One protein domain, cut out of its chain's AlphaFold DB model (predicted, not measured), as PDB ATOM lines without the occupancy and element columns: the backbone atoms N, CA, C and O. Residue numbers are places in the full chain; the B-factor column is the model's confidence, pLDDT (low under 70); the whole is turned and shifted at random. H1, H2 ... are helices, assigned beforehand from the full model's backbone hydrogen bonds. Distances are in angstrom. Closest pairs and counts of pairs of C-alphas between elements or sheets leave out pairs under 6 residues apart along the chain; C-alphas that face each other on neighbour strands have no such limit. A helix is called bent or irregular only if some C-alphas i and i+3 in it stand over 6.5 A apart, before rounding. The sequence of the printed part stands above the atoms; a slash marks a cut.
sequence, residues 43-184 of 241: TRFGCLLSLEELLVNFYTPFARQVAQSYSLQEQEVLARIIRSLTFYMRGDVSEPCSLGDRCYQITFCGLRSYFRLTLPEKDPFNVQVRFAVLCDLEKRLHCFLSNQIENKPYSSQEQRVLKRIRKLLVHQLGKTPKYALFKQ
ATOM      1  N   THR A  43     -20.554  23.809 -34.949       69.50
ATOM      2  CA  THR A  43     -21.062  24.424 -36.175       69.50
ATOM      3  C   THR A  43     -22.470  23.922 -36.500       69.50
ATOM      4  O   THR A  43     -22.813  22.769 -36.223       69.50
ATOM      5  N   ARG A  44     -23.272  24.749 -37.185       77.44
ATOM      6  CA  ARG A  44     -24.576  24.358 -37.759       77.44
ATOM      7  C   ARG A  44     -24.500  23.016 -38.499       77.44
ATOM      8  O   ARG A  44     -25.359  22.153 -38.326       77.44
ATOM      9  N   PHE A  45     -23.425  22.807 -39.256       78.38
ATOM     10  CA  PHE A  45     -23.123  21.545 -39.928       78.38
ATOM     11  C   PHE A  45     -22.912  20.369 -38.958       78.38
ATOM     12  O   PHE A  45     -23.480  19.298 -39.171       78.38
ATOM     13  N   GLY A  46     -22.156  20.554 -37.872       76.38
ATOM     14  CA  GLY A  46     -21.963  19.536 -36.833       76.38
ATOM     15  C   GLY A  46     -23.265  19.131 -36.130       76.38
ATOM     16  O   GLY A  46     -23.495  17.943 -35.891       76.38
ATOM     17  N   CYS A  47     -24.158  20.087 -35.870       78.31
ATOM     18  CA  CYS A  47     -25.489  19.808 -35.321       78.31
ATOM     19  C   CYS A  47     -26.354  18.992 -36.295       78.31
ATOM     20  O   CYS A  47     -27.018  18.041 -35.881       78.31
ATOM     21  N   LEU A  48     -26.305  19.309 -37.594       84.38
ATOM     22  CA  LEU A  48     -26.997  18.536 -38.629       84.38
ATOM     23  C   LEU A  48     -26.459  17.103 -38.742       84.38
ATOM     24  O   LEU A  48     -27.251  16.172 -38.875       84.38
ATOM     25  N   LEU A  49     -25.142  16.902 -38.655       81.81
ATOM     26  CA  LEU A  49     -24.557  15.556 -38.631       81.81
ATOM     27  C   LEU A  49     -24.992  14.770 -37.391       81.81
ATOM     28  O   LEU A  49     -25.367  13.609 -37.510       81.81
ATOM     29  N   SER A  50     -25.015  15.416 -36.224       79.75
ATOM     30  CA  SER A  50     -25.455  14.782 -34.971       79.75
ATOM     31  C   SER A  50     -26.925  14.351 -35.044       79.75
ATOM     32  O   SER A  50     -27.295  13.281 -34.565       79.75
ATOM     33  N   LEU A  51     -27.775  15.162 -35.683       85.94
ATOM     34  CA  LEU A  51     -29.166  14.805 -35.954       85.94
ATOM     35  C   LEU A  51     -29.281  13.619 -36.916       85.94
ATOM     36  O   LEU A  51     -30.077  12.713 -36.680       85.94
ATOM     37  N   GLU A  52     -28.520  13.625 -38.010       85.94
ATOM     38  CA  GLU A  52     -28.493  12.498 -38.943       85.94
ATOM     39  C   GLU A  52     -28.087  11.205 -38.226       85.94
ATOM     40  O   GLU A  52     -28.779  10.193 -38.348       85.94
ATOM     41  N   GLU A  53     -27.021  11.258 -37.432       80.88
ATOM     42  CA  GLU A  53     -26.522  10.128 -36.656       80.88
ATOM     43  C   GLU A  53     -27.575   9.606 -35.671       80.88
ATOM     44  O   GLU A  53     -27.865   8.410 -35.659       80.88
ATOM     45  N   LEU A  54     -28.227  10.494 -34.913       84.31
ATOM     46  CA  LEU A  54     -29.341  10.134 -34.034       84.31
ATOM     47  C   LEU A  54     -30.474   9.446 -34.810       84.31
ATOM     48  O   LEU A  54     -31.018   8.439 -34.355       84.31
ATOM     49  N   LEU A  55     -30.855   9.966 -35.978       83.94
ATOM     50  CA  LEU A  55     -31.950   9.386 -36.755       83.94
ATOM     51  C   LEU A  55     -31.621   7.984 -37.275       83.94
ATOM     52  O   LEU A  55     -32.497   7.112 -37.263       83.94
ATOM     53  N   VAL A  56     -30.383   7.768 -37.724       78.00
ATOM     54  CA  VAL A  56     -29.917   6.481 -38.260       78.00
ATOM     55  C   VAL A  56     -29.690   5.466 -37.144       78.00
ATOM     56  O   VAL A  56     -30.211   4.355 -37.225       78.00
ATOM     57  N   ASN A  57     -28.948   5.849 -36.107       75.12
ATOM     58  CA  ASN A  57     -28.428   4.921 -35.103       75.12
ATOM     59  C   ASN A  57     -29.364   4.739 -33.909       75.12
ATOM     60  O   ASN A  57     -29.296   3.712 -33.240       75.12
ATOM     61  N   PHE A  58     -30.241   5.708 -33.635       75.62
ATOM     62  CA  PHE A  58     -31.116   5.668 -32.465       75.62
ATOM     63  C   PHE A  58     -32.594   5.623 -32.843       75.62
ATOM     64  O   PHE A  58     -33.257   4.619 -32.594       75.62
ATOM     65  N   TYR A  59     -33.120   6.676 -33.478       80.44
ATOM     66  CA  TYR A  59     -34.563   6.806 -33.694       80.44
ATOM     67  C   TYR A  59     -35.113   5.714 -34.618       80.44
ATOM     68  O   TYR A  59     -36.148   5.125 -34.323       80.44
ATOM     69  N   THR A  60     -34.435   5.416 -35.731       80.25
ATOM     70  CA  THR A  60     -34.919   4.402 -36.683       80.25
ATOM     71  C   THR A  60     -34.967   2.995 -36.066       80.25
ATOM     72  O   THR A  60     -36.003   2.342 -36.209       80.25
ATOM     73  N   PRO A  61     -33.919   2.508 -35.372       80.19
ATOM     74  CA  PRO A  61     -33.989   1.258 -34.620       80.19
ATOM     75  C   PRO A  61     -35.061   1.276 -33.529       80.19
ATOM     76  O   PRO A  61     -35.859   0.347 -33.461       80.19
ATOM     77  N   PHE A  62     -35.126   2.348 -32.734       83.94
ATOM     78  CA  PHE A  62     -36.135   2.534 -31.691       83.94
ATOM     79  C   PHE A  62     -37.564   2.409 -32.243       83.94
ATOM     80  O   PHE A  62     -38.356   1.603 -31.763       83.94
ATOM     81  N   ALA A  63     -37.883   3.148 -33.307       85.75
ATOM     82  CA  ALA A  63     -39.222   3.183 -33.881       85.75
ATOM     83  C   ALA A  63     -39.675   1.829 -34.449       85.75
ATOM     84  O   ALA A  63     -40.876   1.564 -34.484       85.75
ATOM     85  N   ARG A  64     -38.725   0.984 -34.883       86.56
ATOM     86  CA  ARG A  64     -38.981  -0.386 -35.358       86.56
ATOM     87  C   ARG A  64     -39.272  -1.373 -34.230       86.56
ATOM     88  O   ARG A  64     -39.903  -2.387 -34.502       86.56
ATOM     89  N   GLN A  65     -38.804  -1.105 -33.009       87.38
ATOM     90  CA  GLN A  65     -39.081  -1.955 -31.846       87.38
ATOM     91  C   GLN A  65     -40.502  -1.759 -31.306       87.38
ATOM     92  O   GLN A  65     -41.040  -2.651 -30.661       87.38
ATOM     93  N   VAL A  66     -41.140  -0.626 -31.611       88.50
ATOM     94  CA  VAL A  66     -42.561  -0.417 -31.319       88.50
ATOM     95  C   VAL A  66     -43.390  -1.264 -32.286       88.50
ATOM     96  O   VAL A  66     -43.421  -0.988 -33.486       88.50
ATOM     97  N   ALA A  67     -44.057  -2.292 -31.758       84.31
ATOM     98  CA  ALA A  67     -44.767  -3.301 -32.546       84.31
ATOM     99  C   ALA A  67     -45.864  -2.706 -33.446       84.31
ATOM    100  O   ALA A  67     -46.095  -3.176 -34.562       84.31
ATOM    101  N   GLN A  68     -46.541  -1.657 -32.974       89.69
ATOM    102  CA  GLN A  68     -47.604  -0.995 -33.716       89.69
ATOM    103  C   GLN A  68     -47.035  -0.070 -34.798       89.69
ATOM    104  O   GLN A  68     -46.082   0.693 -34.593       89.69
ATOM    105  N   SER A  69     -47.690  -0.069 -35.957       90.25
ATOM    106  CA  SER A  69     -47.479   0.926 -37.008       90.25
ATOM    107  C   SER A  69     -47.740   2.351 -36.501       90.25
ATOM    108  O   SER A  69     -48.367   2.561 -35.464       90.25
ATOM    109  N   TYR A  70     -47.223   3.351 -37.220       92.56
ATOM    110  CA  TYR A  70     -47.438   4.754 -36.865       92.56
ATOM    111  C   TYR A  70     -48.931   5.098 -36.850       92.56
ATOM    112  O   TYR A  70     -49.611   4.977 -37.874       92.56
ATOM    113  N   SER A  71     -49.410   5.579 -35.707       92.00
ATOM    114  CA  SER A  71     -50.744   6.153 -35.536       92.00
ATOM    115  C   SER A  71     -50.931   7.406 -36.401       92.00
ATOM    116  O   SER A  71     -49.966   8.008 -36.879       92.00
ATOM    117  N   LEU A  72     -52.183   7.834 -36.595       91.69
ATOM    118  CA  LEU A  72     -52.491   9.033 -37.383       91.69
ATOM    119  C   LEU A  72     -51.768  10.279 -36.841       91.69
ATOM    120  O   LEU A  72     -51.201  11.045 -37.622       91.69
ATOM    121  N   GLN A  73     -51.720  10.430 -35.516       92.94
ATOM    122  CA  GLN A  73     -51.053  11.543 -34.835       92.94
ATOM    123  C   GLN A  73     -49.537  11.533 -35.075       92.94
ATOM    124  O   GLN A  73     -48.951  12.556 -35.426       92.94
ATOM    125  N   GLU A  74     -48.886  10.372 -34.977       94.31
ATOM    126  CA  GLU A  74     -47.451  10.256 -35.273       94.31
ATOM    127  C   GLU A  74     -47.149  10.574 -36.742       94.31
ATOM    128  O   GLU A  74     -46.176  11.266 -37.056       94.31
ATOM    129  N   GLN A  75     -48.017  10.128 -37.654       93.38
ATOM    130  CA  GLN A  75     -47.908  10.465 -39.070       93.38
ATOM    131  C   GLN A  75     -48.071  11.974 -39.319       93.38
ATOM    132  O   GLN A  75     -47.472  12.510 -40.251       93.38
ATOM    133  N   GLU A  76     -48.903  12.679 -38.545       92.06
ATOM    134  CA  GLU A  76     -49.024  14.146 -38.594       92.06
ATOM    135  C   GLU A  76     -47.756  14.851 -38.146       92.06
ATOM    136  O   GLU A  76     -47.277  15.712 -38.884       92.06
ATOM    137  N   VAL A  77     -47.187  14.450 -37.009       93.00
ATOM    138  CA  VAL A  77     -45.934  15.024 -36.503       93.00
ATOM    139  C   VAL A  77     -44.809  14.819 -37.518       93.00
ATOM    140  O   VAL A  77     -44.171  15.781 -37.942       93.00
ATOM    141  N   LEU A  78     -44.620  13.589 -38.011       93.50
ATOM    142  CA  LEU A  78     -43.626  13.296 -39.052       93.50
ATOM    143  C   LEU A  78     -43.840  14.148 -40.308       93.50
ATOM    144  O   LEU A  78     -42.887  14.701 -40.858       93.50
ATOM    145  N   ALA A  79     -45.089  14.284 -40.759       90.62
ATOM    146  CA  ALA A  79     -45.415  15.104 -41.918       90.62
ATOM    147  C   ALA A  79     -45.081  16.588 -41.693       90.62
ATOM    148  O   ALA A  79     -44.555  17.224 -42.609       90.62
ATOM    149  N   ARG A  80     -45.351  17.139 -40.502       90.00
ATOM    150  CA  ARG A  80     -44.978  18.518 -40.151       90.00
ATOM    151  C   ARG A  80     -43.465  18.696 -40.144       90.00
ATOM    152  O   ARG A  80     -42.984  19.560 -40.870       90.00
ATOM    153  N   ILE A  81     -42.716  17.806 -39.491       91.56
ATOM    154  CA  ILE A  81     -41.243  17.833 -39.494       91.56
ATOM    155  C   ILE A  81     -40.691  17.841 -40.931       91.56
ATOM    156  O   ILE A  81     -39.831  18.655 -41.276       91.56
ATOM    157  N   ILE A  82     -41.191  16.954 -41.800       91.12
ATOM    158  CA  ILE A  82     -40.733  16.856 -43.195       91.12
ATOM    159  C   ILE A  82     -41.054  18.136 -43.983       91.12
ATOM    160  O   ILE A  82     -40.237  18.574 -44.805       91.12
ATOM    161  N   ARG A  83     -42.232  18.736 -43.761       88.56
ATOM    162  CA  ARG A  83     -42.617  20.013 -44.385       88.56
ATOM    163  C   ARG A  83     -41.715  21.143 -43.912       88.56
ATOM    164  O   ARG A  83     -41.174  21.830 -44.772       88.56
ATOM    165  N   SER A  84     -41.477  21.261 -42.605       85.38
ATOM    166  CA  SER A  84     -40.562  22.251 -42.036       85.38
ATOM    167  C   SER A  84     -39.177  22.111 -42.658       85.38
ATOM    168  O   SER A  84     -38.695  23.048 -43.280       85.38
ATOM    169  N   LEU A  85     -38.571  20.919 -42.640       87.94
ATOM    170  CA  LEU A  85     -37.272  20.696 -43.293       87.94
ATOM    171  C   LEU A  85     -37.280  21.115 -44.768       87.94
ATOM    172  O   LEU A  85     -36.335  21.736 -45.243       87.94
ATOM    173  N   THR A  86     -38.347  20.797 -45.501       86.19
ATOM    174  CA  THR A  86     -38.474  21.180 -46.913       86.19
ATOM    175  C   THR A  86     -38.546  22.692 -47.106       86.19
ATOM    176  O   THR A  86     -37.959  23.185 -48.066       86.19
ATOM    177  N   PHE A  87     -39.247  23.393 -46.218       83.00
ATOM    178  CA  PHE A  87     -39.368  24.847 -46.192       83.00
ATOM    179  C   PHE A  87     -38.003  25.505 -45.932       83.00
ATOM    180  O   PHE A  87     -37.494  26.232 -46.780       83.00
ATOM    181  N   TYR A  88     -37.305  25.109 -44.861       77.19
ATOM    182  CA  TYR A  88     -35.971  25.642 -44.544       77.19
ATOM    183  C   TYR A  88     -34.921  25.327 -45.619       77.19
ATOM    184  O   TYR A  88     -34.037  26.136 -45.893       77.19
ATOM    185  N   MET A  89     -35.016  24.168 -46.279       79.56
ATOM    186  CA  MET A  89     -34.135  23.825 -47.401       79.56
ATOM    187  C   MET A  89     -34.314  24.734 -48.625       79.56
ATOM    188  O   MET A  89     -33.412  24.776 -49.463       79.56
ATOM    189  N   ARG A  90     -35.463  25.408 -48.774       78.06
ATOM    190  CA  ARG A  90     -35.716  26.378 -49.853       78.06
ATOM    191  C   ARG A  90     -35.194  27.776 -49.527       78.06
ATOM    192  O   ARG A  90     -35.059  28.573 -50.446       78.06
ATOM    193  N   GLY A  91     -34.828  28.024 -48.269       68.50
ATOM    194  CA  GLY A  91     -34.430  29.346 -47.794       68.50
ATOM    195  C   GLY A  91     -35.615  30.237 -47.427       68.50
ATOM    196  O   GLY A  91     -35.432  31.442 -47.297       68.50
ATOM    197  N   ASP A  92     -36.805  29.657 -47.263       64.12
ATOM    198  CA  ASP A  92     -37.988  30.394 -46.837       64.12
ATOM    199  C   ASP A  92     -37.856  30.774 -45.343       64.12
ATOM    200  O   ASP A  92     -37.339  29.996 -44.531       64.12
ATOM    201  N   VAL A  93     -38.305  31.978 -44.978       60.47
ATOM    202  CA  VAL A  93     -38.218  32.516 -43.608       60.47
ATOM    203  C   VAL A  93     -39.466  32.112 -42.823       60.47
ATOM    204  O   VAL A  93     -40.584  32.362 -43.264       60.47
ATOM    205  N   SER A  94     -39.276  31.458 -41.676       61.72
ATOM    206  CA  SER A  94     -40.363  31.016 -40.788       61.72
ATOM    207  C   SER A  94     -40.604  32.033 -39.675       61.72
ATOM    208  O   SER A  94     -39.721  32.827 -39.353       61.72
ATOM    209  N   GLU A  95     -41.769  31.940 -39.029       59.16
ATOM    210  CA  GLU A  95     -42.022  32.591 -37.745       59.16
ATOM    211  C   GLU A  95     -40.952  32.206 -36.704       59.16
ATOM    212  O   GLU A  95     -40.491  31.054 -36.697       59.16
ATOM    213  N   PRO A  96     -40.542  33.152 -35.839       60.28
ATOM    214  CA  PRO A  96     -39.549  32.913 -34.800       60.28
ATOM    215  C   PRO A  96     -40.037  31.884 -33.770       60.28
ATOM    216  O   PRO A  96     -41.220  31.810 -33.439       60.28
ATOM    217  N   CYS A  97     -39.108  31.088 -33.233       63.12
ATOM    218  CA  CYS A  97     -39.420  30.067 -32.230       63.12
ATOM    219  C   CYS A  97     -39.981  30.721 -30.949       63.12
ATOM    220  O   CYS A  97     -39.367  31.608 -30.356       63.12
ATOM    221  N   SER A  98     -41.130  30.225 -30.478       55.09
ATOM    222  CA  SER A  98     -41.902  30.767 -29.340       55.09
ATOM    223  C   SER A  98     -41.199  30.650 -27.976       55.09
ATOM    224  O   SER A  98     -41.702  31.148 -26.974       55.09
ATOM    225  N   LEU A  99     -40.048  29.971 -27.915       52.19
ATOM    226  CA  LEU A  99     -39.248  29.769 -26.698       52.19
ATOM    227  C   LEU A  99     -38.239  30.908 -26.424       52.19
ATOM    228  O   LEU A  99     -37.509  30.835 -25.433       52.19
ATOM    229  N   GLY A 100     -38.204  31.953 -27.264       50.59
ATOM    230  CA  GLY A 100     -37.414  33.175 -27.049       50.59
ATOM    231  C   GLY A 100     -35.895  32.954 -26.923       50.59
ATOM    232  O   GLY A 100     -35.356  31.940 -27.380       50.59
ATOM    233  N   ASP A 101     -35.203  33.883 -26.251       43.34
ATOM    234  CA  ASP A 101     -33.733  33.931 -26.075       43.34
ATOM    235  C   ASP A 101     -33.101  32.654 -25.485       43.34
ATOM    236  O   ASP A 101     -31.919  32.366 -25.699       43.34
ATOM    237  N   ARG A 102     -33.881  31.827 -24.773       45.59
ATOM    238  CA  ARG A 102     -33.403  30.544 -24.224       45.59
ATOM    239  C   ARG A 102     -33.072  29.539 -25.318       45.59
ATOM    240  O   ARG A 102     -32.138  28.752 -25.168       45.59
ATOM    241  N   CYS A 103     -33.812  29.559 -26.425       49.56
ATOM    242  CA  CYS A 103     -33.467  28.727 -27.564       49.56
ATOM    243  C   CYS A 103     -32.200  29.238 -28.245       49.56
ATOM    244  O   CYS A 103     -31.386  28.409 -28.637       49.56
ATOM    245  N   TYR A 104     -31.972  30.550 -28.300       45.50
ATOM    246  CA  TYR A 104     -30.747  31.119 -28.857       45.50
ATOM    247  C   TYR A 104     -29.505  30.587 -28.126       45.50
ATOM    248  O   TYR A 104     -28.630  30.011 -28.764       45.50
ATOM    249  N   GLN A 105     -29.484  30.602 -26.789       44.47
ATOM    250  CA  GLN A 105     -28.361  30.067 -25.998       44.47
ATOM    251  C   GLN A 105     -28.136  28.558 -26.195       44.47
ATOM    252  O   GLN A 105     -27.003  28.114 -26.344       44.47
ATOM    253  N   ILE A 106     -29.198  27.749 -26.257       48.56
ATOM    254  CA  ILE A 106     -29.065  26.292 -26.423       48.56
ATOM    255  C   ILE A 106     -28.660  25.922 -27.864       48.56
ATOM    256  O   ILE A 106     -27.884  24.985 -28.067       48.56
ATOM    257  N   THR A 107     -29.159  26.659 -28.863       46.72
ATOM    258  CA  THR A 107     -28.825  26.446 -30.282       46.72
ATOM    259  C   THR A 107     -27.411  26.947 -30.596       46.72
ATOM    260  O   THR A 107     -26.697  26.302 -31.361       46.72
ATOM    261  N   PHE A 108     -26.995  28.056 -29.976       42.44
ATOM    262  CA  PHE A 108     -25.669  28.660 -30.118       42.44
ATOM    263  C   PHE A 108     -24.593  27.845 -29.392       42.44
ATOM    264  O   PHE A 108     -23.543  27.586 -29.962       42.44
ATOM    265  N   CYS A 109     -24.869  27.315 -28.194       46.19
ATOM    266  CA  CYS A 109     -23.930  26.434 -27.484       46.19
ATOM    267  C   CYS A 109     -23.759  25.047 -28.129       46.19
ATOM    268  O   CYS A 109     -22.959  24.251 -27.635       46.19
ATOM    269  N   GLY A 110     -24.505  24.744 -29.202       47.44
ATOM    270  CA  GLY A 110     -24.253  23.647 -30.135       47.44
ATOM    271  C   GLY A 110     -24.042  22.266 -29.512       47.44
ATOM    272  O   GLY A 110     -23.404  21.411 -30.119       47.44
ATOM    273  N   LEU A 111     -24.541  22.019 -28.300       55.12
ATOM    274  CA  LEU A 111     -24.285  20.773 -27.585       55.12
ATOM    275  C   LEU A 111     -24.525  19.599 -28.542       55.12
ATOM    276  O   LEU A 111     -25.621  19.466 -29.079       55.12
ATOM    277  N   ARG A 112     -23.521  18.739 -28.775       50.41
ATOM    278  CA  ARG A 112     -23.677  17.535 -29.627       50.41
ATOM    279  C   ARG A 112     -24.875  16.677 -29.191       50.41
ATOM    280  O   ARG A 112     -25.423  15.907 -29.967       50.41
ATOM    281  N   SER A 113     -25.311  16.851 -27.944       59.62
ATOM    282  CA  SER A 113     -26.498  16.263 -27.340       59.62
ATOM    283  C   SER A 113     -27.799  17.060 -27.533       59.62
ATOM    284  O   SER A 113     -28.777  16.735 -26.869       59.62
ATOM    285  N   TYR A 114     -27.861  18.095 -28.377       71.44
ATOM    286  CA  TYR A 114     -29.063  18.927 -28.533       71.44
ATOM    287  C   TYR A 114     -30.266  18.100 -28.981       71.44
ATOM    288  O   TYR A 114     -31.343  18.209 -28.403       71.44
ATOM    289  N   PHE A 115     -30.055  17.218 -29.958       74.38
ATOM    290  CA  PHE A 115     -31.074  16.287 -30.432       74.38
ATOM    291  C   PHE A 115     -31.127  14.986 -29.621       74.38
ATOM    292  O   PHE A 115     -31.773  14.035 -30.045       74.38
ATOM    293  N   ARG A 116     -30.456  14.895 -28.464       73.31
ATOM    294  CA  ARG A 116     -30.503  13.682 -27.641       73.31
ATOM    295  C   ARG A 116     -31.936  13.438 -27.175       73.31
ATOM    296  O   ARG A 116     -32.522  14.276 -26.497       73.31
ATOM    297  N   LEU A 117     -32.456  12.266 -27.510       72.44
ATOM    298  CA  LEU A 117     -33.775  11.807 -27.098       72.44
ATOM    299  C   LEU A 117     -33.639  11.002 -25.803       72.44
ATOM    300  O   LEU A 117     -32.720  10.191 -25.667       72.44
ATOM    301  N   THR A 118     -34.536  11.228 -24.848       72.88
ATOM    302  CA  THR A 118     -34.593  10.460 -23.598       72.88
ATOM    303  C   THR A 118     -35.798   9.534 -23.630       72.88
ATOM    304  O   THR A 118     -36.919   9.993 -23.837       72.88
ATOM    305  N   LEU A 119     -35.562   8.241 -23.416       74.81
ATOM    306  CA  LEU A 119     -36.618   7.247 -23.237       74.81
ATOM    307  C   LEU A 119     -36.884   7.036 -21.740       74.81
ATOM    308  O   LEU A 119     -35.951   7.170 -20.944       74.81
ATOM    309  N   PRO A 120     -38.128   6.722 -21.349       76.94
ATOM    310  CA  PRO A 120     -38.432   6.319 -19.983       76.94
ATOM    311  C   PRO A 120     -37.783   4.967 -19.658       76.94
ATOM    312  O   PRO A 120     -37.579   4.134 -20.536       76.94
ATOM    313  N   GLU A 121     -37.486   4.737 -18.378       77.44
ATOM    314  CA  GLU A 121     -36.892   3.475 -17.912       77.44
ATOM    315  C   GLU A 121     -37.872   2.299 -18.002       77.44
ATOM    316  O   GLU A 121     -37.469   1.159 -18.225       77.44
ATOM    317  N   LYS A 122     -39.170   2.576 -17.844       81.12
ATOM    318  CA  LYS A 122     -40.242   1.582 -17.916       81.12
ATOM    319  C   LYS A 122     -40.969   1.700 -19.246       81.12
ATOM    320  O   LYS A 122     -41.376   2.796 -19.620       81.12
ATOM    321  N   ASP A 123     -41.141   0.558 -19.905       81.69
ATOM    322  CA  ASP A 123     -41.841   0.411 -21.184       81.69
ATOM    323  C   ASP A 123     -41.445   1.467 -22.243       81.69
ATOM    324  O   ASP A 123     -42.264   2.277 -22.681       81.69
ATOM    325  N   PRO A 124     -40.166   1.509 -22.659       83.75
ATOM    326  CA  PRO A 124     -39.704   2.508 -23.618       83.75
ATOM    327  C   PRO A 124     -40.273   2.303 -25.027       83.75
ATOM    328  O   PRO A 124     -40.269   3.247 -25.811       83.75
ATOM    329  N   PHE A 125     -40.756   1.107 -25.375       89.44
ATOM    330  CA  PHE A 125     -41.117   0.729 -26.747       89.44
ATOM    331  C   PHE A 125     -42.628   0.677 -26.981       89.44
ATOM    332  O   PHE A 125     -43.150  -0.286 -27.542       89.44
ATOM    333  N   ASN A 126     -43.330   1.750 -26.624       91.06
ATOM    334  CA  ASN A 126     -44.756   1.896 -26.912       91.06
ATOM    335  C   ASN A 126     -45.065   3.123 -27.789       91.06
ATOM    336  O   ASN A 126     -44.237   4.015 -28.006       91.06
ATOM    337  N   VAL A 127     -46.296   3.161 -28.302       92.31
ATOM    338  CA  VAL A 127     -46.792   4.213 -29.206       92.31
ATOM    339  C   VAL A 127     -46.772   5.596 -28.551       92.31
ATOM    340  O   VAL A 127     -46.419   6.572 -29.208       92.31
ATOM    341  N   GLN A 128     -47.112   5.698 -27.264       91.12
ATOM    342  CA  GLN A 128     -47.145   6.982 -26.556       91.12
ATOM    343  C   GLN A 128     -45.738   7.572 -26.413       91.12
ATOM    344  O   GLN A 128     -45.538   8.762 -26.661       91.12
ATOM    345  N   VAL A 129     -44.748   6.735 -26.093       87.38
ATOM    346  CA  VAL A 129     -43.342   7.143 -26.003       87.38
ATOM    347  C   VAL A 129     -42.813   7.550 -27.374       87.38
ATOM    348  O   VAL A 129     -42.195   8.608 -27.495       87.38
ATOM    349  N   ARG A 130     -43.095   6.778 -28.432       92.62
ATOM    350  CA  ARG A 130     -42.680   7.138 -29.800       92.62
ATOM    351  C   ARG A 130     -43.305   8.454 -30.261       92.62
ATOM    352  O   ARG A 130     -42.600   9.290 -30.831       92.62
ATOM    353  N   PHE A 131     -44.578   8.685 -29.949       93.38
ATOM    354  CA  PHE A 131     -45.251   9.954 -30.210       93.38
ATOM    355  C   PHE A 131     -44.631  11.123 -29.431       93.38
ATOM    356  O   PHE A 131     -44.373  12.178 -30.016       93.38
ATOM    357  N   ALA A 132     -44.329  10.940 -28.143       88.06
ATOM    358  CA  ALA A 132     -43.684  11.963 -27.321       88.06
ATOM    359  C   ALA A 132     -42.280  12.315 -27.842       88.06
ATOM    360  O   ALA A 132     -41.947  13.494 -27.979       88.06
ATOM    361  N   VAL A 133     -41.494  11.302 -28.212       86.88
ATOM    362  CA  VAL A 133     -40.172  11.452 -28.837       86.88
ATOM    363  C   VAL A 133     -40.262  12.229 -30.152       86.88
ATOM    364  O   VAL A 133     -39.450  13.118 -30.401       86.88
ATOM    365  N   LEU A 134     -41.260  11.930 -30.989       93.00
ATOM    366  CA  LEU A 134     -41.506  12.664 -32.230       93.00
ATOM    367  C   LEU A 134     -41.864  14.131 -31.976       93.00
ATOM    368  O   LEU A 134     -41.348  15.010 -32.666       93.00
ATOM    369  N   CYS A 135     -42.714  14.405 -30.985       90.19
ATOM    370  CA  CYS A 135     -43.076  15.769 -30.603       90.19
ATOM    371  C   CYS A 135     -41.870  16.558 -30.065       90.19
ATOM    372  O   CYS A 135     -41.711  17.737 -30.383       90.19
ATOM    373  N   ASP A 136     -41.012  15.930 -29.256       84.56
ATOM    374  CA  ASP A 136     -39.783  16.555 -28.753       84.56
ATOM    375  C   ASP A 136     -38.805  16.856 -29.899       84.56
ATOM    376  O   ASP A 136     -38.274  17.966 -30.003       84.56
ATOM    377  N   LEU A 137     -38.643  15.908 -30.828       88.69
ATOM    378  CA  LEU A 137     -37.842  16.104 -32.032       88.69
ATOM    379  C   LEU A 137     -38.377  17.257 -32.894       88.69
ATOM    380  O   LEU A 137     -37.581  18.074 -33.353       88.69
ATOM    381  N   GLU A 138     -39.695  17.343 -33.100       90.19
ATOM    382  CA  GLU A 138     -40.342  18.434 -33.844       90.19
ATOM    383  C   GLU A 138     -40.006  19.802 -33.243       90.19
ATOM    384  O   GLU A 138     -39.541  20.692 -33.959       90.19
ATOM    385  N   LYS A 139     -40.174  19.952 -31.926       84.19
ATOM    386  CA  LYS A 139     -39.897  21.205 -31.210       84.19
ATOM    387  C   LYS A 139     -38.426  21.607 -31.319       84.19
ATOM    388  O   LYS A 139     -38.122  22.746 -31.674       84.19
ATOM    389  N   ARG A 140     -37.510  20.666 -31.065       82.88
ATOM    390  CA  ARG A 140     -36.058  20.900 -31.172       82.88
ATOM    391  C   ARG A 140     -35.657  21.283 -32.588       82.88
ATOM    392  O   ARG A 140     -34.894  22.223 -32.782       82.88
ATOM    393  N   LEU A 141     -36.182  20.580 -33.587       85.19
ATOM    394  CA  LEU A 141     -35.921  20.885 -34.989       85.19
ATOM    395  C   LEU A 141     -36.425  22.266 -35.372       85.19
ATOM    396  O   LEU A 141     -35.685  23.018 -35.995       85.19
ATOM    397  N   HIS A 142     -37.653  22.610 -34.998       81.56
ATOM    398  CA  HIS A 142     -38.212  23.916 -35.310       81.56
ATOM    399  C   HIS A 142     -37.366  25.046 -34.711       81.56
ATOM    400  O   HIS A 142     -37.019  25.986 -35.426       81.56
ATOM    401  N   CYS A 143     -36.953  24.934 -33.447       77.75
ATOM    402  CA  CYS A 143     -36.125  25.970 -32.832       77.75
ATOM    403  C   CYS A 143     -34.695  25.988 -33.382       77.75
ATOM    404  O   CYS A 143     -34.170  27.070 -33.635       77.75
ATOM    405  N   PHE A 144     -34.094  24.829 -33.672       79.38
ATOM    406  CA  PHE A 144     -32.811  24.783 -34.375       79.38
ATOM    407  C   PHE A 144     -32.895  25.473 -35.737       79.38
ATOM    408  O   PHE A 144     -32.083  26.334 -36.045       79.38
ATOM    409  N   LEU A 145     -33.888  25.129 -36.552       78.25
ATOM    410  CA  LEU A 145     -33.987  25.650 -37.909       78.25
ATOM    411  C   LEU A 145     -34.358  27.137 -37.930       78.25
ATOM    412  O   LEU A 145     -33.815  27.850 -38.764       78.25
ATOM    413  N   SER A 146     -35.208  27.614 -37.014       74.19
ATOM    414  CA  SER A 146     -35.613  29.031 -36.936       74.19
ATOM    415  C   SER A 146     -34.472  29.950 -36.503       74.19
ATOM    416  O   SER A 146     -34.286  31.006 -37.096       74.19
ATOM    417  N   ASN A 147     -33.664  29.537 -35.521       66.69
ATOM    418  CA  ASN A 147     -32.582  30.374 -34.982       66.69
ATOM    419  C   ASN A 147     -31.320  30.381 -35.853       66.69
ATOM    420  O   ASN A 147     -30.414  31.173 -35.634       66.69
ATOM    421  N   GLN A 148     -31.222  29.467 -36.821       61.94
ATOM    422  CA  GLN A 148     -30.055  29.334 -37.698       61.94
ATOM    423  C   GLN A 148     -30.222  30.084 -39.033       61.94
ATOM    424  O   GLN A 148     -29.300  30.052 -39.856       61.94
ATOM    425  N   ILE A 149     -31.372  30.746 -39.251       54.03
ATOM    426  CA  ILE A 149     -31.607  31.677 -40.371       54.03
ATOM    427  C   ILE A 149     -31.321  33.133 -39.963       54.03
ATOM    428  O   ILE A 149     -31.961  34.061 -40.451       54.03
ATOM    429  N   GLU A 150     -30.332  33.393 -39.114       53.84
ATOM    430  CA  GLU A 150     -29.719  34.722 -39.145       53.84
ATOM    431  C   GLU A 150     -28.877  34.820 -40.431       53.84
ATOM    432  O   GLU A 150     -27.703  34.461 -40.496       53.84
ATOM    433  N   ASN A 151     -29.564  35.200 -41.514       52.12
ATOM    434  CA  ASN A 151     -29.081  35.691 -42.811       52.12
ATOM    435  C   ASN A 151     -28.103  34.832 -43.639       52.12
ATOM    436  O   ASN A 151     -27.701  35.265 -44.722       52.12
ATOM    437  N   LYS A 152     -27.733  33.614 -43.218       66.31
ATOM    438  CA  LYS A 152     -26.825  32.750 -43.995       66.31
ATOM    439  C   LYS A 152     -27.531  31.524 -44.589       66.31
ATOM    440  O   LYS A 152     -27.925  30.632 -43.832       66.31
ATOM    441  N   PRO A 153     -27.604  31.378 -45.927       73.00
ATOM    442  CA  PRO A 153     -28.167  30.181 -46.546       73.00
ATOM    443  C   PRO A 153     -27.374  28.917 -46.171       73.00
ATOM    444  O   PRO A 153     -26.193  28.972 -45.809       73.00
ATOM    445  N   TYR A 154     -28.021  27.752 -46.255       79.06
ATOM    446  CA  TYR A 154     -27.352  26.460 -46.073       79.06
ATOM    447  C   TYR A 154     -26.314  26.224 -47.173       79.06
ATOM    448  O   TYR A 154     -26.624  26.299 -48.365       79.06
ATOM    449  N   SER A 155     -25.094  25.879 -46.765       82.75
ATOM    450  CA  SER A 155     -24.017  25.459 -47.659       82.75
ATOM    451  C   SER A 155     -24.379  24.177 -48.413       82.75
ATOM    452  O   SER A 155     -25.269  23.416 -48.023       82.75
ATOM    453  N   SER A 156     -23.644  23.881 -49.486       80.94
ATOM    454  CA  SER A 156     -23.845  22.653 -50.266       80.94
ATOM    455  C   SER A 156     -23.697  21.380 -49.420       80.94
ATOM    456  O   SER A 156     -24.428  20.413 -49.642       80.94
ATOM    457  N   GLN A 157     -22.797  21.378 -48.431       83.00
ATOM    458  CA  GLN A 157     -22.607  20.265 -47.501       83.00
ATOM    459  C   GLN A 157     -23.807  20.114 -46.560       83.00
ATOM    460  O   GLN A 157     -24.366  19.023 -46.453       83.00
ATOM    461  N   GLU A 158     -24.268  21.208 -45.954       85.62
ATOM    462  CA  GLU A 158     -25.441  21.211 -45.070       85.62
ATOM    463  C   GLU A 158     -26.710  20.787 -45.819       85.62
ATOM    464  O   GLU A 158     -27.470  19.949 -45.332       85.62
ATOM    465  N   GLN A 159     -26.901  21.260 -47.055       85.62
ATOM    466  CA  GLN A 159     -28.018  20.828 -47.895       85.62
ATOM    467  C   GLN A 159     -27.987  19.327 -48.206       85.62
ATOM    468  O   GLN A 159     -29.048  18.704 -48.308       85.62
ATOM    469  N   ARG A 160     -26.803  18.719 -48.377       87.19
ATOM    470  CA  ARG A 160     -26.693  17.261 -48.569       87.19
ATOM    471  C   ARG A 160     -27.140  16.512 -47.315       87.19
ATOM    472  O   ARG A 160     -27.900  15.557 -47.450       87.19
ATOM    473  N   VAL A 161     -26.721  16.960 -46.130       87.62
ATOM    474  CA  VAL A 161     -27.135  16.357 -44.850       87.62
ATOM    475  C   VAL A 161     -28.648  16.500 -44.659       87.62
ATOM    476  O   VAL A 161     -29.337  15.505 -44.446       87.62
ATOM    477  N   LEU A 162     -29.203  17.697 -44.868       90.25
ATOM    478  CA  LEU A 162     -30.647  17.952 -44.789       90.25
ATOM    479  C   LEU A 162     -31.458  17.067 -45.746       90.25
ATOM    480  O   LEU A 162     -32.499  16.530 -45.363       90.25
ATOM    481  N   LYS A 163     -30.975  16.846 -46.978       90.56
ATOM    482  CA  LYS A 163     -31.601  15.911 -47.932       90.56
ATOM    483  C   LYS A 163     -31.630  14.480 -47.394       90.56
ATOM    484  O   LYS A 163     -32.643  13.802 -47.568       90.56
ATOM    485  N   ARG A 164     -30.549  14.016 -46.757       92.50
ATOM    486  CA  ARG A 164     -30.480  12.670 -46.164       92.50
ATOM    487  C   ARG A 164     -31.393  12.544 -44.947       92.50
ATOM    488  O   ARG A 164     -32.204  11.623 -44.926       92.50
ATOM    489  N   ILE A 165     -31.378  13.517 -44.035       92.12
ATOM    490  CA  ILE A 165     -32.309  13.607 -42.896       92.12
ATOM    491  C   ILE A 165     -33.761  13.544 -43.372       92.12
ATOM    492  O   ILE A 165     -34.539  12.700 -42.925       92.12
ATOM    493  N   ARG A 166     -34.128  14.392 -44.341       93.00
ATOM    494  CA  ARG A 166     -35.472  14.392 -44.927       93.00
ATOM    495  C   ARG A 166     -35.820  13.019 -45.498       93.00
ATOM    496  O   ARG A 166     -36.925  12.532 -45.274       93.00
ATOM    497  N   LYS A 167     -34.902  12.395 -46.241       91.62
ATOM    498  CA  LYS A 167     -35.107  11.064 -46.825       91.62
ATOM    499  C   LYS A 167     -35.355  10.011 -45.738       91.62
ATOM    500  O   LYS A 167     -36.291   9.230 -45.888       91.62
ATOM    501  N   LEU A 168     -34.581  10.018 -44.650       92.50
ATOM    502  CA  LEU A 168     -34.769   9.114 -43.508       92.50
ATOM    503  C   LEU A 168     -36.177   9.251 -42.917       92.50
ATOM    504  O   LEU A 168     -36.875   8.249 -42.775       92.50
ATOM    505  N   LEU A 169     -36.631  10.480 -42.661       92.75
ATOM    506  CA  LEU A 169     -37.960  10.746 -42.098       92.75
ATOM    507  C   LEU A 169     -39.093  10.373 -43.065       92.75
ATOM    508  O   LEU A 169     -40.090   9.787 -42.654       92.75
ATOM    509  N   VAL A 170     -38.934  10.632 -44.366       90.94
ATOM    510  CA  VAL A 170     -39.908  10.196 -45.383       90.94
ATOM    511  C   VAL A 170     -40.002   8.669 -45.434       90.94
ATOM    512  O   VAL A 170     -41.099   8.135 -45.573       90.94
ATOM    513  N   HIS A 171     -38.891   7.945 -45.286       91.06
ATOM    514  CA  HIS A 171     -38.917   6.480 -45.239       91.06
ATOM    515  C   HIS A 171     -39.645   5.924 -44.011       91.06
ATOM    516  O   HIS A 171     -40.247   4.858 -44.126       91.06
ATOM    517  N   GLN A 172     -39.668   6.644 -42.884       89.94
ATOM    518  CA  GLN A 172     -40.477   6.254 -41.720       89.94
ATOM    519  C   GLN A 172     -41.973   6.203 -42.055       89.94
ATOM    520  O   GLN A 172     -42.695   5.350 -41.547       89.94
ATOM    521  N   LEU A 173     -42.433   7.041 -42.987       88.31
ATOM    522  CA  LEU A 173     -43.812   7.019 -43.465       88.31
ATOM    523  C   LEU A 173     -44.100   5.888 -44.463       88.31
ATOM    524  O   LEU A 173     -45.255   5.738 -44.831       88.31
ATOM    525  N   GLY A 174     -43.123   5.080 -44.895       85.38
ATOM    526  CA  GLY A 174     -43.216   4.175 -46.056       85.38
ATOM    527  C   GLY A 174     -44.452   3.268 -46.151       85.38
ATOM    528  O   GLY A 174     -44.902   2.976 -47.255       85.38
ATOM    529  N   LYS A 175     -45.021   2.851 -45.013       82.56
ATOM    530  CA  LYS A 175     -46.218   1.992 -44.931       82.56
ATOM    531  C   LYS A 175     -47.516   2.768 -44.655       82.56
ATOM    532  O   LYS A 175     -48.495   2.193 -44.199       82.56
ATOM    533  N   THR A 176     -47.512   4.080 -44.871       82.94
ATOM    534  CA  THR A 176     -48.615   4.985 -44.524       82.94
ATOM    535  C   THR A 176     -49.109   5.737 -45.760       82.94
ATOM    536  O   THR A 176     -48.312   6.012 -46.665       82.94
ATOM    537  N   PRO A 177     -50.389   6.152 -45.808       78.75
ATOM    538  CA  PRO A 177     -50.916   6.932 -46.931       78.75
ATOM    539  C   PRO A 177     -50.173   8.267 -47.122       78.75
ATOM    540  O   PRO A 177     -50.022   8.742 -48.249       78.75
ATOM    541  N   LYS A 178     -49.607   8.846 -46.050       82.94
ATOM    542  CA  LYS A 178     -48.823  10.090 -46.130       82.94
ATOM    543  C   LYS A 178     -47.499   9.939 -46.869       82.94
ATOM    544  O   LYS A 178     -46.951  10.943 -47.319       82.94
ATOM    545  N   TYR A 179     -46.995   8.719 -47.053       83.75
ATOM    546  CA  TYR A 179     -45.787   8.480 -47.842       83.75
ATOM    547  C   TYR A 179     -45.906   9.020 -49.268       83.75
ATOM    548  O   TYR A 179     -44.975   9.647 -49.777       83.75
ATOM    549  N   ALA A 180     -47.069   8.823 -49.898       81.00
ATOM    550  CA  ALA A 180     -47.319   9.249 -51.271       81.00
ATOM    551  C   ALA A 180     -47.180  10.773 -51.436       81.00
ATOM    552  O   ALA A 180     -46.599  11.227 -52.424       81.00
ATOM    553  N   LEU A 181     -47.605  11.544 -50.427       81.12
ATOM    554  CA  LEU A 181     -47.523  13.009 -50.409       81.12
ATOM    555  C   LEU A 181     -46.080  13.518 -50.501       81.12
ATOM    556  O   LEU A 181     -45.820  14.562 -51.092       81.12
ATOM    557  N   PHE A 182     -45.128  12.778 -49.929       79.81
ATOM    558  CA  PHE A 182     -43.719  13.172 -49.901       79.81
ATOM    559  C   PHE A 182     -42.863  12.468 -50.955       79.81
ATOM    560  O   PHE A 182     -41.775  12.957 -51.274       79.81
ATOM    561  N   LYS A 183     -43.340  11.340 -51.501       71.31
ATOM    562  CA  LYS A 183     -42.699  10.616 -52.607       71.31
ATOM    563  C   LYS A 183     -43.031  11.227 -53.969       71.31
ATOM    564  O   LYS A 183     -42.247  11.032 -54.898       71.31
ATOM    565  N   GLN A 184     -44.153  11.943 -54.111       57.66
ATOM    566  CA  GLN A 184     -44.488  12.613 -55.368       57.66
ATOM    567  C   GLN A 184     -43.312  13.493 -55.820       57.66
ATOM    568  O   GLN A 184     -42.988  14.521 -55.219       57.66
TER     569      GLN A 184
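Overview. This is residues 43 to 184 of the 241 residues of an uncharacterized protein of uncultured Bacteroides sp (UniProt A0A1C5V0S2). Four long helices, H1, H2, H4 and H5, stand side by side as a four-sided bundle; H1 and H5 run one way, H2 and H4 the other, and the side between H1 and H4 is the loosest. The short H3 lies across the last residues of H4, the unnamed stretch of residues 109 to 126 leads back from it to the other end of the bundle, and the short H6 folds back on the last residues of H5. The printed part has 142 residues with six named helices, H1 to H6 in order, and no named strand: the class is all helix. It is compact, with a radius of gyration of the C-alphas of 14.9 A, and spans 43 by 38 by 26 A.

Arrangement. H1, residues 44 to 65, touches H5, residues 156 to 172, at a shallow tilt of 14 degrees, the same way; the closest C-alphas, of Glu 52 and Ile 165, are 5.6 A apart. H2, residues 72 to 90, touches H5 at 16 degrees, a shallow tilt, opposite ways, with the C-alphas of Ile 82 and Arg 166 closest at 6.1 A. H2 touches H4, residues 127 to 147, at a shallow tilt of 18 degrees, the same way, closest at the C-alphas of Glu 74 and Phe 131, 5.5 A. H1 and H4 are close but not clearly touching, the closest C-alphas, of Ala 63 and Arg 130, being 6.7 A apart. H1 and H2 are apart, and so are H4 and H5. H3, residues 101 to 108, touches residues 143 to 147 of H4 alone, about perpendicular at 89 degrees; the C-alphas of Thr 107 and Phe 144 are closest at 6.0 A. H6, residues 178 to 183, forms a helical hairpin with H5, touching its residues 170 to 171 alone, at 35.2 degrees, only just a steep tilt; the C-alphas of Val 170 and Tyr 179 are closest at 6.6 A. In H2, H3, H4 and H5 every O i to N i+4 pair is within hydrogen-bond range; in H1 15 of 18 are, in H6 1 of 2.

Along the chain. H1 begins at C-alpha 44, (-24.576, 24.358, -37.759), and measures 30.6 A; it has a kink of 29 degrees near residue 55 and is only just irregular, with C-alphas 57 and 60 6.7 A apart. H2 measures 27.2 A, H4 30.3 A and H5 24.9 A. H3 measures 10.4 A. H6 measures 8.9 A and ends at C-alpha 183, (-42.699, 10.616, -52.607).

Size, cuts and confidence. The two C-alphas farthest apart, of Lys 122 and Asn 151, are 43.7 A from each other. The printed part has no cut. The link from H3 to H4 is long, with 18 residues, and that from H5 to H6 is tight. The mean pLDDT of the printed part is 78.2; residue 43, residues 91 to 113, residues 147 to 152 and residue 184 are under 70, and H3 has a mean of 46.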